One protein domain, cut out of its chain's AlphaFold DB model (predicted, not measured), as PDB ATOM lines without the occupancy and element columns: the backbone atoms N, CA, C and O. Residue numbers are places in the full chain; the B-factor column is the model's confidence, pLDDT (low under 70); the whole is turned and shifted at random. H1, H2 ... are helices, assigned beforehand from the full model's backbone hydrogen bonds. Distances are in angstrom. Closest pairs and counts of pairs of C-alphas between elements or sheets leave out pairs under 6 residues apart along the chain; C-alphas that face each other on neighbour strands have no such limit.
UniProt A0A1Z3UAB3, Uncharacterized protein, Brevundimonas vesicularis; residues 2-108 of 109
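Overview. This is residues 2 to 108 of the 109 residues of an uncharacterized protein of Brevundimonas vesicularis (UniProt A0A1Z3UAB3). Three long helices lie side by side as an up-and-down bundle in the form of a rod, each running against the one before it, with H1 along the length of the rod and H2 and H3 beside it. H1 packs closely on H3, while H2 meets the other two along shorter stretches; a long link folds the chain back from the end of H1 to H2. The printed part has 107 residues with three named helices, H1, H2 and H3 in that order, and no named strand; the class is all helix. The whole is loose, with a radius of gyration of the C-alphas of 17.3 A and spans of 60 by 20 by 19 A.

Along the chain. Find C-alpha 2 at (193.609, 137.571, 161.884); from there H1, residues 2 to 39, runs 56.3 A. Next look at C-alpha 51 at (213.100, 172.391, 135.594), where H2, residues 51 to 74, begins its 34.7 A. H3, residues 78 to 107, runs 41.6 A to C-alpha 107 at (220.889, 165.823, 129.696). It has a kink of 30 degrees near residue 101.

Arrangement. Look first at Ile 17 and Ala 87, the closest C-alphas of H1 and H3, 4.7 A apart: these helices touch and run the same way at a shallow tilt of 2 degrees. H1 touches H2 with residues 13 to 27 alone, closest at the C-alphas of Gly 20 and Trp 64, 7.0 A; this hairpin runs opposite ways at a shallow tilt of 10 degrees. H2, with residues 68 to 72 alone, touches residues 80 to 87 of H3, closest at the C-alphas of Phe 72 and Gly 80, 6.2 A; they too form a hairpin, opposite ways at 8 degrees, a shallow tilt. Every O i to N i+4 pair is within hydrogen-bond range in H1 and H2, and 23 of 26 in H3.

Size, cuts and confidence. The C-alphas farthest apart are those of Thr 2 and Pro 44, 60.0 A. The printed part has no cut; the link from H1 to H2 is long, that from H2 to H3 tight. The mean pLDDT of the printed part is 71.5, with residues 31 to 52 and 97 to 108 among those under 70.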
ATOM      1  N   THR A   2     192.244 137.080 162.147       59.22
ATOM      2  CA  THR A   2     193.609 137.571 161.884       59.22
ATOM      3  C   THR A   2     194.011 137.592 160.400       59.22
ATOM      4  O   THR A   2     194.755 138.484 160.000       59.22
ATOM      5  N   ASP A   3     193.463 136.714 159.552       71.69
ATOM      6  CA  ASP A   3     193.887 136.606 158.141       71.69
ATOM      7  C   ASP A   3     193.554 137.829 157.280       71.69
ATOM      8  O   ASP A   3     194.367 138.268 156.467       71.69
ATOM      9  N   ARG A   4     192.378 138.442 157.472       77.44
ATOM     10  CA  ARG A   4     191.968 139.601 156.657       77.44
ATOM     11  C   ARG A   4     192.829 140.836 156.928       77.44
ATOM     12  O   ARG A   4     193.168 141.548 155.990       77.44
ATOM     13  N   ALA A   5     193.198 141.093 158.184       76.38
ATOM     14  CA  ALA A   5     194.020 142.253 158.543       76.38
ATOM     15  C   ALA A   5     195.452 142.142 157.986       76.38
ATOM     16  O   ALA A   5     196.023 143.127 157.508       76.38
ATOM     17  N   ILE A   6     196.007 140.927 157.988       77.12
ATOM     18  CA  ILE A   6     197.320 140.636 157.403       77.12
ATOM     19  C   ILE A   6     197.263 140.782 155.878       77.12
ATOM     20  O   ILE A   6     198.094 141.485 155.306       77.12
ATOM     21  N   LEU A   7     196.237 140.227 155.223       82.69
ATOM     22  CA  LEU A   7     196.043 140.354 153.774       82.69
ATOM     23  C   LEU A   7     195.956 141.823 153.325       82.69
ATOM     24  O   LEU A   7     196.627 142.226 152.377       82.69
ATOM     25  N   TRP A   8     195.196 142.655 154.042       80.75
ATOM     26  CA  TRP A   8     195.103 144.093 153.754       80.75
ATOM     27  C   TRP A   8     196.436 144.830 153.914       80.75
ATOM     28  O   TRP A   8     196.702 145.790 153.187       80.75
ATOM     29  N   THR A   9     197.286 144.379 154.838       79.31
ATOM     30  CA  THR A   9     198.639 144.918 155.017       79.31
ATOM     31  C   THR A   9     199.521 144.585 153.814       79.31
ATOM     32  O   THR A   9     200.192 145.474 153.292       79.31
ATOM     33  N   PHE A  10     199.452 143.344 153.320       78.75
ATOM     34  CA  PHE A  10     200.161 142.922 152.111       78.75
ATOM     35  C   PHE A  10     199.707 143.687 150.869       78.75
ATOM     36  O   PHE A  10     200.551 144.213 150.150       78.75
ATOM     37  N   ILE A  11     198.396 143.824 150.645       83.56
ATOM     38  CA  ILE A  11     197.857 144.560 149.488       83.56
ATOM     39  C   ILE A  11     198.360 146.009 149.484       83.56
ATOM     40  O   ILE A  11     198.824 146.502 148.458       83.56
ATOM     41  N   ARG A  12     198.319 146.686 150.638       79.88
ATOM     42  CA  ARG A  12     198.810 148.065 150.774       79.88
ATOM     43  C   ARG A  12     200.321 148.169 150.551       79.88
ATOM     44  O   ARG A  12     200.756 149.104 149.889       79.88
ATOM     45  N   GLY A  13     201.100 147.211 151.057       77.12
ATOM     46  CA  GLY A  13     202.544 147.151 150.822       77.12
ATOM     47  C   GLY A  13     202.886 146.943 149.345       77.12
ATOM     48  O   GLY A  13     203.689 147.688 148.793       77.12
ATOM     49  N   ILE A  14     202.220 145.995 148.676       80.06
ATOM     50  CA  ILE A  14     202.401 145.728 147.240       80.06
ATOM     51  C   ILE A  14     202.019 146.955 146.409       80.06
ATOM     52  O   ILE A  14     202.776 147.350 145.528       80.06
ATOM     53  N   ALA A  15     200.891 147.603 146.710       82.81
ATOM     54  CA  ALA A  15     200.486 148.828 146.021       82.81
ATOM     55  C   ALA A  15     201.539 149.941 146.160       82.81
ATOM     56  O   ALA A  15     201.821 150.655 145.196       82.81
ATOM     57  N   LEU A  16     202.165 150.064 147.333       81.25
ATOM     58  CA  LEU A  16     203.234 151.032 147.574       81.25
ATOM     59  C   LEU A  16     204.499 150.716 146.751       81.25
ATOM     60  O   LEU A  16     205.092 151.619 146.163       81.25
ATOM     61  N   ILE A  17     204.872 149.436 146.639       77.94
ATOM     62  CA  ILE A  17     205.990 148.974 145.798       77.94
ATOM     63  C   ILE A  17     205.711 149.268 144.317       77.94
ATOM     64  O   ILE A  17     206.540 149.864 143.632       77.94
ATOM     65  N   VAL A  18     204.529 148.878 143.827       82.06
ATOM     66  CA  VAL A  18     204.134 149.032 142.418       82.06
ATOM     67  C   VAL A  18     204.078 150.505 142.021       82.06
ATOM     68  O   VAL A  18     204.590 150.873 140.968       82.06
ATOM     69  N   THR A  19     203.507 151.367 142.863       78.50
ATOM     70  CA  THR A  19     203.453 152.813 142.585       78.50
ATOM     71  C   THR A  19     204.841 153.452 142.558       78.50
ATOM     72  O   THR A  19     205.095 154.283 141.688       78.50
ATOM     73  N   GLY A  20     205.762 153.028 143.432       71.94
ATOM     74  CA  GLY A  20     207.155 153.484 143.404       71.94
ATOM     75  C   GLY A  20     207.882 153.063 142.122       71.94
ATOM     76  O   GLY A  20     208.549 153.879 141.488       71.94
ATOM     77  N   PHE A  21     207.688 151.814 141.694       74.12
ATOM     78  CA  PHE A  21     208.254 151.300 140.446       74.12
ATOM     79  C   PHE A  21     207.688 152.018 139.211       74.12
ATOM     80  O   PHE A  21     208.448 152.447 138.344       74.12
ATOM     81  N   LEU A  22     206.365 152.205 139.141       78.06
ATOM     82  CA  LEU A  22     205.704 152.892 138.026       78.06
ATOM     83  C   LEU A  22     206.116 154.364 137.920       78.06
ATOM     84  O   LEU A  22     206.282 154.860 136.807       78.06
ATOM     85  N   ALA A  23     206.319 155.055 139.046       71.25
ATOM     86  CA  ALA A  23     206.817 156.430 139.045       71.25
ATOM     87  C   ALA A  23     208.233 156.523 138.444       71.25
ATOM     88  O   ALA A  23     208.494 157.400 137.619       71.25
ATOM     89  N   GLY A  24     209.121 155.586 138.795       67.88
ATOM     90  CA  GLY A  24     210.459 155.491 138.206       67.88
ATOM     91  C   GLY A  24     210.424 155.142 136.715       67.88
ATOM     92  O   GLY A  24     211.010 155.849 135.897       67.88
ATOM     93  N   ALA A  25     209.672 154.102 136.345       69.69
ATOM     94  CA  ALA A  25     209.527 153.661 134.958       69.69
ATOM     95  C   ALA A  25     208.916 154.750 134.056       69.69
ATOM     96  O   ALA A  25     209.380 154.969 132.935       69.69
ATOM     97  N   GLY A  26     207.907 155.477 134.544       69.62
ATOM     98  CA  GLY A  26     207.286 156.589 133.824       69.62
ATOM     99  C   GLY A  26     208.273 157.720 133.528       69.62
ATOM    100  O   GLY A  26     208.297 158.235 132.410       69.62
ATOM    101  N   ALA A  27     209.144 158.050 134.485       69.25
ATOM    102  CA  ALA A  27     210.180 159.062 134.304       69.25
ATOM    103  C   ALA A  27     211.206 158.665 133.232       69.25
ATOM    104  O   ALA A  27     211.542 159.477 132.368       69.25
ATOM    105  N   SER A  28     211.658 157.405 133.240       67.62
ATOM    106  CA  SER A  28     212.568 156.888 132.212       67.62
ATOM    107  C   SER A  28     211.930 156.851 130.822       67.62
ATOM    108  O   SER A  28     212.560 157.261 129.847       67.62
ATOM    109  N   THR A  29     210.664 156.436 130.723       70.12
ATOM    110  CA  THR A  29     209.936 156.373 129.448       70.12
ATOM    111  C   THR A  29     209.715 157.766 128.864       70.12
ATOM    112  O   THR A  29     209.887 157.952 127.663       70.12
ATOM    113  N   PHE A  30     209.414 158.770 129.694       71.81
ATOM    114  CA  PHE A  30     209.281 160.156 129.238       71.81
ATOM    115  C   PHE A  30     210.588 160.687 128.626       71.81
ATOM    116  O   PHE A  30     210.572 161.272 127.541       71.81
ATOM    117  N   CYS A  31     211.733 160.416 129.265       69.75
ATOM    118  CA  CYS A  31     213.053 160.758 128.724       69.75
ATOM    119  C   CYS A  31     213.364 160.045 127.396       69.75
ATOM    120  O   CYS A  31     213.911 160.662 126.478       69.75
ATOM    121  N   ALA A  32     213.001 158.764 127.276       66.81
ATOM    122  CA  ALA A  32     213.212 157.979 126.061       66.81
ATOM    123  C   ALA A  32     212.335 158.465 124.893       66.81
ATOM    124  O   ALA A  32     212.847 158.686 123.796       66.81
ATOM    125  N   ILE A  33     211.037 158.704 125.134       69.75
ATOM    126  CA  ILE A  33     210.096 159.221 124.124       69.75
ATOM    127  C   ILE A  33     210.566 160.576 123.596       69.75
ATOM    128  O   ILE A  33     210.560 160.798 122.388       69.75
ATOM    129  N   ARG A  34     211.021 161.475 124.476       65.81
ATOM    130  CA  ARG A  34     211.479 162.801 124.052       65.81
ATOM    131  C   ARG A  34     212.761 162.748 123.216       65.81
ATOM    132  O   ARG A  34     212.915 163.534 122.287       65.81
ATOM    133  N   ASN A  35     213.663 161.807 123.502       63.66
ATOM    134  CA  ASN A  35     214.826 161.579 122.640       63.66
ATOM    135  C   ASN A  35     214.431 161.013 121.278       63.66
ATOM    136  O   ASN A  35     214.904 161.511 120.263       63.66
ATOM    137  N   LEU A  36     213.519 160.040 121.232       63.06
ATOM    138  CA  LEU A  36     212.967 159.531 119.972       63.06
ATOM    139  C   LEU A  36     212.296 160.646 119.150       63.06
ATOM    140  O   LEU A  36     212.486 160.701 117.937       63.06
ATOM    141  N   ALA A  37     211.589 161.573 119.804       60.56
ATOM    142  CA  ALA A  37     210.990 162.741 119.157       60.56
ATOM    143  C   ALA A  37     212.037 163.718 118.581       60.56
ATOM    144  O   ALA A  37     211.826 164.245 117.489       60.56
ATOM    145  N   ARG A  38     213.197 163.898 119.237       58.00
ATOM    146  CA  ARG A  38     214.327 164.667 118.670       58.00
ATOM    147  C   ARG A  38     214.877 164.048 117.383       58.00
ATOM    148  O   ARG A  38     215.260 164.786 116.481       58.00
ATOM    149  N   PHE A  39     214.927 162.719 117.286       58.12
ATOM    150  CA  PHE A  39     215.420 162.033 116.082       58.12
ATOM    151  C   PHE A  39     214.381 161.953 114.953       58.12
ATOM    152  O   PHE A  39     214.746 161.722 113.802       58.12
ATOM    153  N   GLY A  40     213.098 162.161 115.256       54.88
ATOM    154  CA  GLY A  40     212.014 162.119 114.281       54.88
ATOM    155  C   GLY A  40     211.371 163.479 114.054       54.88
ATOM    156  O   GLY A  40     210.276 163.667 114.549       54.88
ATOM    157  N   PHE A  41     212.021 164.385 113.307       53.22
ATOM    158  CA  PHE A  41     211.487 165.563 112.570       53.22
ATOM    159  C   PHE A  41     210.375 166.467 113.184       53.22
ATOM    160  O   PHE A  41     209.945 167.404 112.517       53.22
ATOM    161  N   LEU A  42     209.907 166.250 114.416       55.06
ATOM    162  CA  LEU A  42     208.699 166.863 114.988       55.06
ATOM    163  C   LEU A  42     208.979 167.809 116.161       55.06
ATOM    164  O   LEU A  42     208.072 168.529 116.568       55.06
ATOM    165  N   ASP A  43     210.212 167.866 116.670       48.97
ATOM    166  CA  ASP A  43     210.596 168.793 117.738       48.97
ATOM    167  C   ASP A  43     211.723 169.731 117.257       48.97
ATOM    168  O   ASP A  43     212.902 169.387 117.349       48.97
ATOM    169  N   PRO A  44     211.411 170.943 116.749       47.94
ATOM    170  CA  PRO A  44     212.428 171.933 116.381       47.94
ATOM    171  C   PRO A  44     213.123 172.572 117.597       47.94
ATOM    172  O   PRO A  44     213.942 173.475 117.439       47.94
ATOM    173  N   ILE A  45     212.814 172.137 118.822       52.22
ATOM    174  CA  ILE A  45     213.308 172.761 120.046       52.22
ATOM    175  C   ILE A  45     214.073 171.715 120.853       52.22
ATOM    176  O   ILE A  45     213.517 170.987 121.676       52.22
ATOM    177  N   GLY A  46     215.391 171.685 120.654       52.69
ATOM    178  CA  GLY A  46     216.365 170.958 121.474       52.69
ATOM    179  C   GLY A  46     216.461 171.466 122.922       52.69
ATOM    180  O   GLY A  46     217.552 171.559 123.473       52.69
ATOM    181  N   ALA A  47     215.344 171.805 123.565       56.19
ATOM    182  CA  ALA A  47     215.314 172.192 124.968       56.19
ATOM    183  C   ALA A  47     215.597 170.963 125.839       56.19
ATOM    184  O   ALA A  47     215.061 169.883 125.581       56.19
ATOM    185  N   SER A  48     216.411 171.105 126.880       58.81
ATOM    186  CA  SER A  48     216.500 170.144 127.989       58.81
ATOM    187  C   SER A  48     215.130 169.937 128.652       58.81
ATOM    188  O   SER A  48     214.203 170.722 128.408       58.81
ATOM    189  N   PRO A  49     214.926 168.865 129.440       62.00
ATOM    190  CA  PRO A  49     213.748 168.758 130.286       62.00
ATOM    191  C   PRO A  49     213.677 170.021 131.142       62.00
ATOM    192  O   PRO A  49     214.629 170.355 131.848       62.00
ATOM    193  N   GLY A  50     212.568 170.754 131.040       66.81
ATOM    194  CA  GLY A  50     212.375 171.951 131.845       66.81
ATOM    195  C   GLY A  50     212.464 171.601 133.330       66.81
ATOM    196  O   GLY A  50     212.055 170.516 133.745       66.81
ATOM    197  N   LEU A  51     212.952 172.537 134.141       67.31
ATOM    198  CA  LEU A  51     213.100 172.391 135.594       67.31
ATOM    199  C   LEU A  51     211.808 171.888 136.282       67.31
ATOM    200  O   LEU A  51     211.868 171.170 137.277       67.31
ATOM    201  N   GLY A  52     210.642 172.176 135.690       67.44
ATOM    202  CA  GLY A  52     209.342 171.652 136.115       67.44
ATOM    203  C   GLY A  52     209.226 170.120 136.113       67.44
ATOM    204  O   GLY A  52     208.621 169.575 137.030       67.44
ATOM    205  N   PHE A  53     209.834 169.406 135.159       71.38
ATOM    206  CA  PHE A  53     209.807 167.935 135.139       71.38
ATOM    207  C   PHE A  53     210.533 167.350 136.357       71.38
ATOM    208  O   PHE A  53     209.998 166.483 137.048       71.38
ATOM    209  N   TYR A  54     211.720 167.880 136.664       71.31
ATOM    210  CA  TYR A  54     212.487 167.465 137.836       71.31
ATOM    211  C   TYR A  54     211.753 167.801 139.136       71.31
ATOM    212  O   TYR A  54     211.678 166.950 140.015       71.31
ATOM    213  N   LEU A  55     211.132 168.983 139.239       72.75
ATOM    214  CA  LEU A  55     210.322 169.350 140.406       72.75
ATOM    215  C   LEU A  55     209.142 168.396 140.630       72.75
ATOM    216  O   LEU A  55     208.897 167.997 141.766       72.75
ATOM    217  N   VAL A  56     208.433 168.000 139.568       75.69
ATOM    218  CA  VAL A  56     207.322 167.037 139.662       75.69
ATOM    219  C   VAL A  56     207.828 165.668 140.113       75.69
ATOM    220  O   VAL A  56     207.238 165.061 141.009       75.69
ATOM    221  N   LEU A  57     208.947 165.198 139.556       74.50
ATOM    222  CA  LEU A  57     209.564 163.932 139.951       74.50
ATOM    223  C   LEU A  57     209.997 163.942 141.426       74.50
ATOM    224  O   LEU A  57     209.744 162.988 142.168       74.50
ATOM    225  N   THR A  58     210.618 165.036 141.872       75.00
ATOM    226  CA  THR A  58     211.023 165.229 143.266       75.00
ATOM    227  C   THR A  58     209.807 165.296 144.190       75.00
ATOM    228  O   THR A  58     209.792 164.622 145.218       75.00
ATOM    229  N   ALA A  59     208.753 166.029 143.823       78.38
ATOM    230  CA  ALA A  59     207.526 166.113 144.615       78.38
ATOM    231  C   ALA A  59     206.834 164.746 144.764       78.38
ATOM    232  O   ALA A  59     206.440 164.374 145.870       78.38
ATOM    233  N   LEU A  60     206.747 163.966 143.681       78.62
ATOM    234  CA  LEU A  60     206.217 162.599 143.708       78.62
ATOM    235  C   LEU A  60     207.054 161.680 144.602       78.62
ATOM    236  O   LEU A  60     206.501 160.903 145.378       78.62
ATOM    237  N   THR A  61     208.378 161.813 144.540       75.50
ATOM    238  CA  THR A  61     209.309 161.079 145.406       75.50
ATOM    239  C   THR A  61     209.054 161.386 146.882       75.50
ATOM    240  O   THR A  61     208.908 160.468 147.687       75.50
ATOM    241  N   PHE A  62     208.936 162.666 147.248       79.75
ATOM    242  CA  PHE A  62     208.633 163.064 148.624       79.75
ATOM    243  C   PHE A  62     207.262 162.563 149.084       79.75
ATOM    244  O   PHE A  62     207.149 162.024 150.185       79.75
ATOM    245  N   ALA A  63     206.230 162.681 148.245       82.62
ATOM    246  CA  ALA A  63     204.900 162.161 148.553       82.62
ATOM    247  C   ALA A  63     204.924 160.642 148.796       82.62
ATOM    248  O   ALA A  63     204.303 160.150 149.742       82.62
ATOM    249  N   TRP A  64     205.692 159.904 147.990       82.50
ATOM    250  CA  TRP A  64     205.869 158.464 148.150       82.50
ATOM    251  C   TRP A  64     206.615 158.112 149.444       82.50
ATOM    252  O   TRP A  64     206.168 157.233 150.180       82.50
ATOM    253  N   LEU A  65     207.690 158.834 149.786       79.81
ATOM    254  CA  LEU A  65     208.422 158.642 151.046       79.81
ATOM    255  C   LEU A  65     207.536 158.895 152.273       79.81
ATOM    256  O   LEU A  65     207.592 158.135 153.240       79.81
ATOM    257  N   ILE A  66     206.676 159.917 152.223       84.12
ATOM    258  CA  ILE A  66     205.692 160.184 153.281       84.12
ATOM    259  C   ILE A  66     204.703 159.018 153.385       84.12
ATOM    260  O   ILE A  66     204.452 158.526 154.485       84.12
ATOM    261  N   ALA A  67     204.172 158.526 152.261       80.06
ATOM    262  CA  ALA A  67     203.263 157.381 152.255       80.06
ATOM    263  C   ALA A  67     203.925 156.107 152.813       80.06
ATOM    264  O   ALA A  67     203.308 155.395 153.609       80.06
ATOM    265  N   ALA A  68     205.189 155.854 152.459       75.06
ATOM    266  CA  ALA A  68     205.993 154.752 152.984       75.06
ATOM    267  C   ALA A  68     206.194 154.876 154.502       75.06
ATOM    268  O   ALA A  68     205.963 153.919 155.242       75.06
ATOM    269  N   GLY A  69     206.547 156.073 154.983       79.44
ATOM    270  CA  GLY A  69     206.707 156.360 156.409       79.44
ATOM    271  C   GLY A  69     205.406 156.192 157.197       79.44
ATOM    272  O   GLY A  69     205.400 155.592 158.271       79.44
ATOM    273  N   VAL A  70     204.276 156.641 156.643       83.06
ATOM    274  CA  VAL A  70     202.949 156.445 157.249       83.06
ATOM    275  C   VAL A  70     202.567 154.964 157.279       83.06
ATOM    276  O   VAL A  70     202.019 154.500 158.281       83.06
ATOM    277  N   PHE A  71     202.859 154.208 156.216       79.19
ATOM    278  CA  PHE A  71     202.622 152.764 156.169       79.19
ATOM    279  C   PHE A  71     203.439 152.032 157.238       79.19
ATOM    280  O   PHE A  71     202.873 151.257 158.008       79.19
ATOM    281  N   PHE A  72     204.730 152.347 157.348       77.56
ATOM    282  CA  PHE A  72     205.623 151.823 158.379       77.56
ATOM    283  C   PHE A  72     205.125 152.153 159.793       77.56
ATOM    284  O   PHE A  72     205.036 151.277 160.651       77.56
ATOM    285  N   TRP A  73     204.732 153.407 160.036       77.69
ATOM    286  CA  TRP A  73     204.252 153.841 161.348       77.69
ATOM    287  C   TRP A  73     202.951 153.146 161.756       77.69
ATOM    288  O   TRP A  73     202.783 152.780 162.921       77.69
ATOM    289  N   ARG A  74     202.027 152.963 160.802       80.12
ATOM    290  CA  ARG A  74     200.734 152.305 161.039       80.12
ATOM    291  C   ARG A  74     200.856 150.789 161.175       80.12
ATOM    292  O   ARG A  74     200.067 150.200 161.908       80.12
ATOM    293  N   ASN A  75     201.840 150.168 160.526       71.12
ATOM    294  CA  ASN A  75     202.003 148.718 160.491       71.12
ATOM    295  C   ASN A  75     203.316 148.294 161.164       71.12
ATOM    296  O   ASN A  75     204.264 147.872 160.506       71.12
ATOM    297  N   ARG A  76     203.344 148.351 162.503       74.19
ATOM    298  CA  ARG A  76     204.480 147.913 163.346       74.19
ATOM    299  C   ARG A  76     204.577 146.387 163.511       74.19
ATOM    300  O   ARG A  76     204.942 145.895 164.576       74.19
ATOM    301  N   ASN A  77     204.208 145.624 162.489       78.19
ATOM    302  CA  ASN A  77     204.349 144.169 162.460       78.19
ATOM    303  C   ASN A  77     205.590 143.775 161.629       78.19
ATOM    304  O   ASN A  77     205.985 144.521 160.733       78.19
ATOM    305  N   PRO A  78     206.214 142.606 161.877       76.81
ATOM    306  CA  PRO A  78     207.399 142.159 161.129       76.81
ATOM    307  C   PRO A  78     207.183 142.147 159.606       76.81
ATOM    308  O   PRO A  78     208.081 142.510 158.851       76.81
ATOM    309  N   ALA A  79     205.967 141.828 159.149       72.69
ATOM    310  CA  ALA A  79     205.598 141.891 157.734       72.69
ATOM    311  C   ALA A  79     205.606 143.325 157.169       72.69
ATOM    312  O   ALA A  79     206.079 143.544 156.056       72.69
ATOM    313  N   GLY A  80     205.121 144.311 157.927       71.38
ATOM    314  CA  GLY A  80     205.134 145.724 157.545       71.38
ATOM    315  C   GLY A  80     206.551 146.282 157.439       71.38
ATOM    316  O   GLY A  80     206.844 147.011 156.489       71.38
ATOM    317  N   TYR A  81     207.452 145.871 158.339       73.62
ATOM    318  CA  TYR A  81     208.875 146.210 158.263       73.62
ATOM    319  C   TYR A  81     209.533 145.640 157.000       73.62
ATOM    320  O   TYR A  81     210.176 146.385 156.261       73.62
ATOM    321  N   LEU A  82     209.316 144.353 156.705       79.81
ATOM    322  CA  LEU A  82     209.866 143.702 155.511       79.81
ATOM    323  C   LEU A  82     209.332 144.317 154.210       79.81
ATOM    324  O   LEU A  82     210.106 144.576 153.292       79.81
ATOM    325  N   LEU A  83     208.030 144.604 154.138       76.00
ATOM    326  CA  LEU A  83     207.416 145.236 152.965       76.00
ATOM    327  C   LEU A  83     207.906 146.672 152.758       76.00
ATOM    328  O   LEU A  83     208.150 147.069 151.623       76.00
ATOM    329  N   SER A  84     208.089 147.437 153.836       73.94
ATOM    330  CA  SER A  84     208.635 148.798 153.755       73.94
ATOM    331  C   SER A  84     210.094 148.786 153.298       73.94
ATOM    332  O   SER A  84     210.475 149.584 152.445       73.94
ATOM    333  N   ALA A  85     210.899 147.847 153.809       78.62
ATOM    334  CA  ALA A  85     212.277 147.657 153.370       78.62
ATOM    335  C   ALA A  85     212.348 147.253 151.887       78.62
ATOM    336  O   ALA A  85     213.104 147.852 151.126       78.62
ATOM    337  N   ALA A  86     211.511 146.307 151.448       80.56
ATOM    338  CA  ALA A  86     211.425 145.906 150.044       80.56
ATOM    339  C   ALA A  86     211.008 147.076 149.138       80.56
ATOM    340  O   ALA A  86     211.624 147.302 148.098       80.56
ATOM    341  N   ALA A  87     210.012 147.862 149.554       75.75
ATOM    342  CA  ALA A  87     209.586 149.057 148.833       75.75
ATOM    343  C   ALA A  87     210.714 150.079 148.693       75.75
ATOM    344  O   ALA A  87     210.916 150.620 147.607       75.75
ATOM    345  N   PHE A  88     211.482 150.305 149.759       77.69
ATOM    346  CA  PHE A  88     212.624 151.212 149.728       77.69
ATOM    347  C   PHE A  88     213.727 150.724 148.781       77.69
ATOM    348  O   PHE A  88     214.264 151.515 148.010       77.69
ATOM    349  N   VAL A  89     214.034 149.422 148.782       82.31
ATOM    350  CA  VAL A  89     215.021 148.829 147.867       82.31
ATOM    351  C   VAL A  89     214.581 148.978 146.409       82.31
ATOM    352  O   VAL A  89     215.365 149.432 145.579       82.31
ATOM    353  N   VAL A  90     213.322 148.663 146.090       79.56
ATOM    354  CA  VAL A  90     212.778 148.822 144.728       79.56
ATOM    355  C   VAL A  90     212.807 150.284 144.294       79.56
ATOM    356  O   VAL A  90     213.161 150.579 143.150       79.56
ATOM    357  N   PHE A  91     212.484 151.202 145.204       75.69
ATOM    358  CA  PHE A  91     212.567 152.632 144.948       75.69
ATOM    359  C   PHE A  91     214.012 153.068 144.670       75.69
ATOM    360  O   PHE A  91     214.263 153.707 143.654       75.69
ATOM    361  N   ALA A  92     214.976 152.671 145.505       75.06
ATOM    362  CA  ALA A  92     216.385 153.009 145.323       75.06
ATOM    363  C   ALA A  92     216.940 152.477 143.991       75.06
ATOM    364  O   ALA A  92     217.585 153.223 143.259       75.06
ATOM    365  N   ILE A  93     216.632 151.226 143.632       79.00
ATOM    366  CA  ILE A  93     217.018 150.640 142.338       79.00
ATOM    367  C   ILE A  93     216.379 151.421 141.185       79.00
ATOM    368  O   ILE A  93     217.056 151.754 140.215       79.00
ATOM    369  N   SER A  94     215.091 151.756 141.299       72.31
ATOM    370  CA  SER A  94     214.379 152.543 140.287       72.31
ATOM    371  C   SER A  94     214.997 153.931 140.112       72.31
ATOM    372  O   SER A  94     215.232 154.350 138.983       72.31
ATOM    373  N   VAL A  95     215.323 154.627 141.205       68.81
ATOM    374  CA  VAL A  95     215.981 155.941 141.163       68.81
ATOM    375  C   VAL A  95     217.365 155.839 140.542       68.81
ATOM    376  O   VAL A  95     217.684 156.644 139.675       68.81
ATOM    377  N   VAL A  96     218.172 154.849 140.933       74.62
ATOM    378  CA  VAL A  96     219.494 154.632 140.331       74.62
ATOM    379  C   VAL A  96     219.353 154.397 138.836       74.62
ATOM    380  O   VAL A  96     220.036 155.067 138.076       74.62
ATOM    381  N   ASN A  97     218.428 153.538 138.403       69.75
ATOM    382  CA  ASN A  97     218.182 153.304 136.982       69.75
ATOM    383  C   ASN A  97     217.755 154.585 136.262       69.75
ATOM    384  O   ASN A  97     218.283 154.882 135.197       69.75
ATOM    385  N   VAL A  98     216.858 155.390 136.834       67.25
ATOM    386  CA  VAL A  98     216.469 156.684 136.251       67.25
ATOM    387  C   VAL A  98     217.674 157.628 136.164       67.25
ATOM    388  O   VAL A  98     217.882 158.263 135.134       67.25
ATOM    389  N   VAL A  99     218.516 157.702 137.192       67.62
ATOM    390  CA  VAL A  99     219.693 158.581 137.199       67.62
ATOM    391  C   VAL A  99     220.786 158.087 136.245       67.62
ATOM    392  O   VAL A  99     221.430 158.898 135.595       67.62
ATOM    393  N   THR A 100     221.007 156.782 136.107       68.38
ATOM    394  CA  THR A 100     222.087 156.248 135.261       68.38
ATOM    395  C   THR A 100     221.679 156.066 133.806       68.38
ATOM    396  O   THR A 100     222.528 156.196 132.932       68.38
ATOM    397  N   THR A 101     220.404 155.787 133.521       65.19
ATOM    398  CA  THR A 101     219.919 155.575 132.146       65.19
ATOM    399  C   THR A 101     219.150 156.770 131.609       65.19
ATOM    400  O   THR A 101     219.415 157.211 130.496       65.19
ATOM    401  N   ALA A 102     218.227 157.343 132.385       62.62
ATOM    402  CA  ALA A 102     217.370 158.415 131.892       62.62
ATOM    403  C   ALA A 102     218.054 159.783 131.972       62.62
ATOM    404  O   ALA A 102     217.921 160.563 131.037       62.62
ATOM    405  N   TYR A 103     218.814 160.079 133.033       63.50
ATOM    406  CA  TYR A 103     219.489 161.373 133.187       63.50
ATOM    407  C   TYR A 103     220.493 161.685 132.069       63.50
ATOM    408  O   TYR A 103     220.349 162.754 131.483       63.50
ATOM    409  N   PRO A 104     221.457 160.812 131.697       62.78
ATOM    410  CA  PRO A 104     222.362 161.121 130.591       62.78
ATOM    411  C   PRO A 104     221.619 161.231 129.262       62.78
ATOM    412  O   PRO A 104     221.974 162.058 128.443       62.78
ATOM    413  N   VAL A 105     220.541 160.472 129.062       62.72
ATOM    414  CA  VAL A 105     219.697 160.568 127.864       62.72
ATOM    415  C   VAL A 105     218.931 161.902 127.839       62.72
ATOM    416  O   VAL A 105     218.826 162.548 126.803       62.72
ATOM    417  N   CYS A 106     218.442 162.376 128.984       62.28
ATOM    418  CA  CYS A 106     217.719 163.643 129.116       62.28
ATOM    419  C   CYS A 106     218.633 164.889 129.152       62.28
ATOM    420  O   CYS A 106     218.177 165.970 128.786       62.28
ATOM    421  N   ASN A 107     219.894 164.748 129.570       59.91
ATOM    422  CA  ASN A 107     220.889 165.823 129.696       59.91
ATOM    423  C   ASN A 107     222.082 165.680 128.732       59.91
ATOM    424  O   ASN A 107     223.066 166.400 128.896       59.91
ATOM    425  N   ALA A 108     222.019 164.782 127.744       53.78
ATOM    426  CA  ALA A 108     222.980 164.737 126.646       53.78
ATOM    427  C   ALA A 108     222.813 166.010 125.805       53.78
ATOM    428  O   ALA A 108     221.915 166.122 124.962       53.78
TER     429      ALA A 108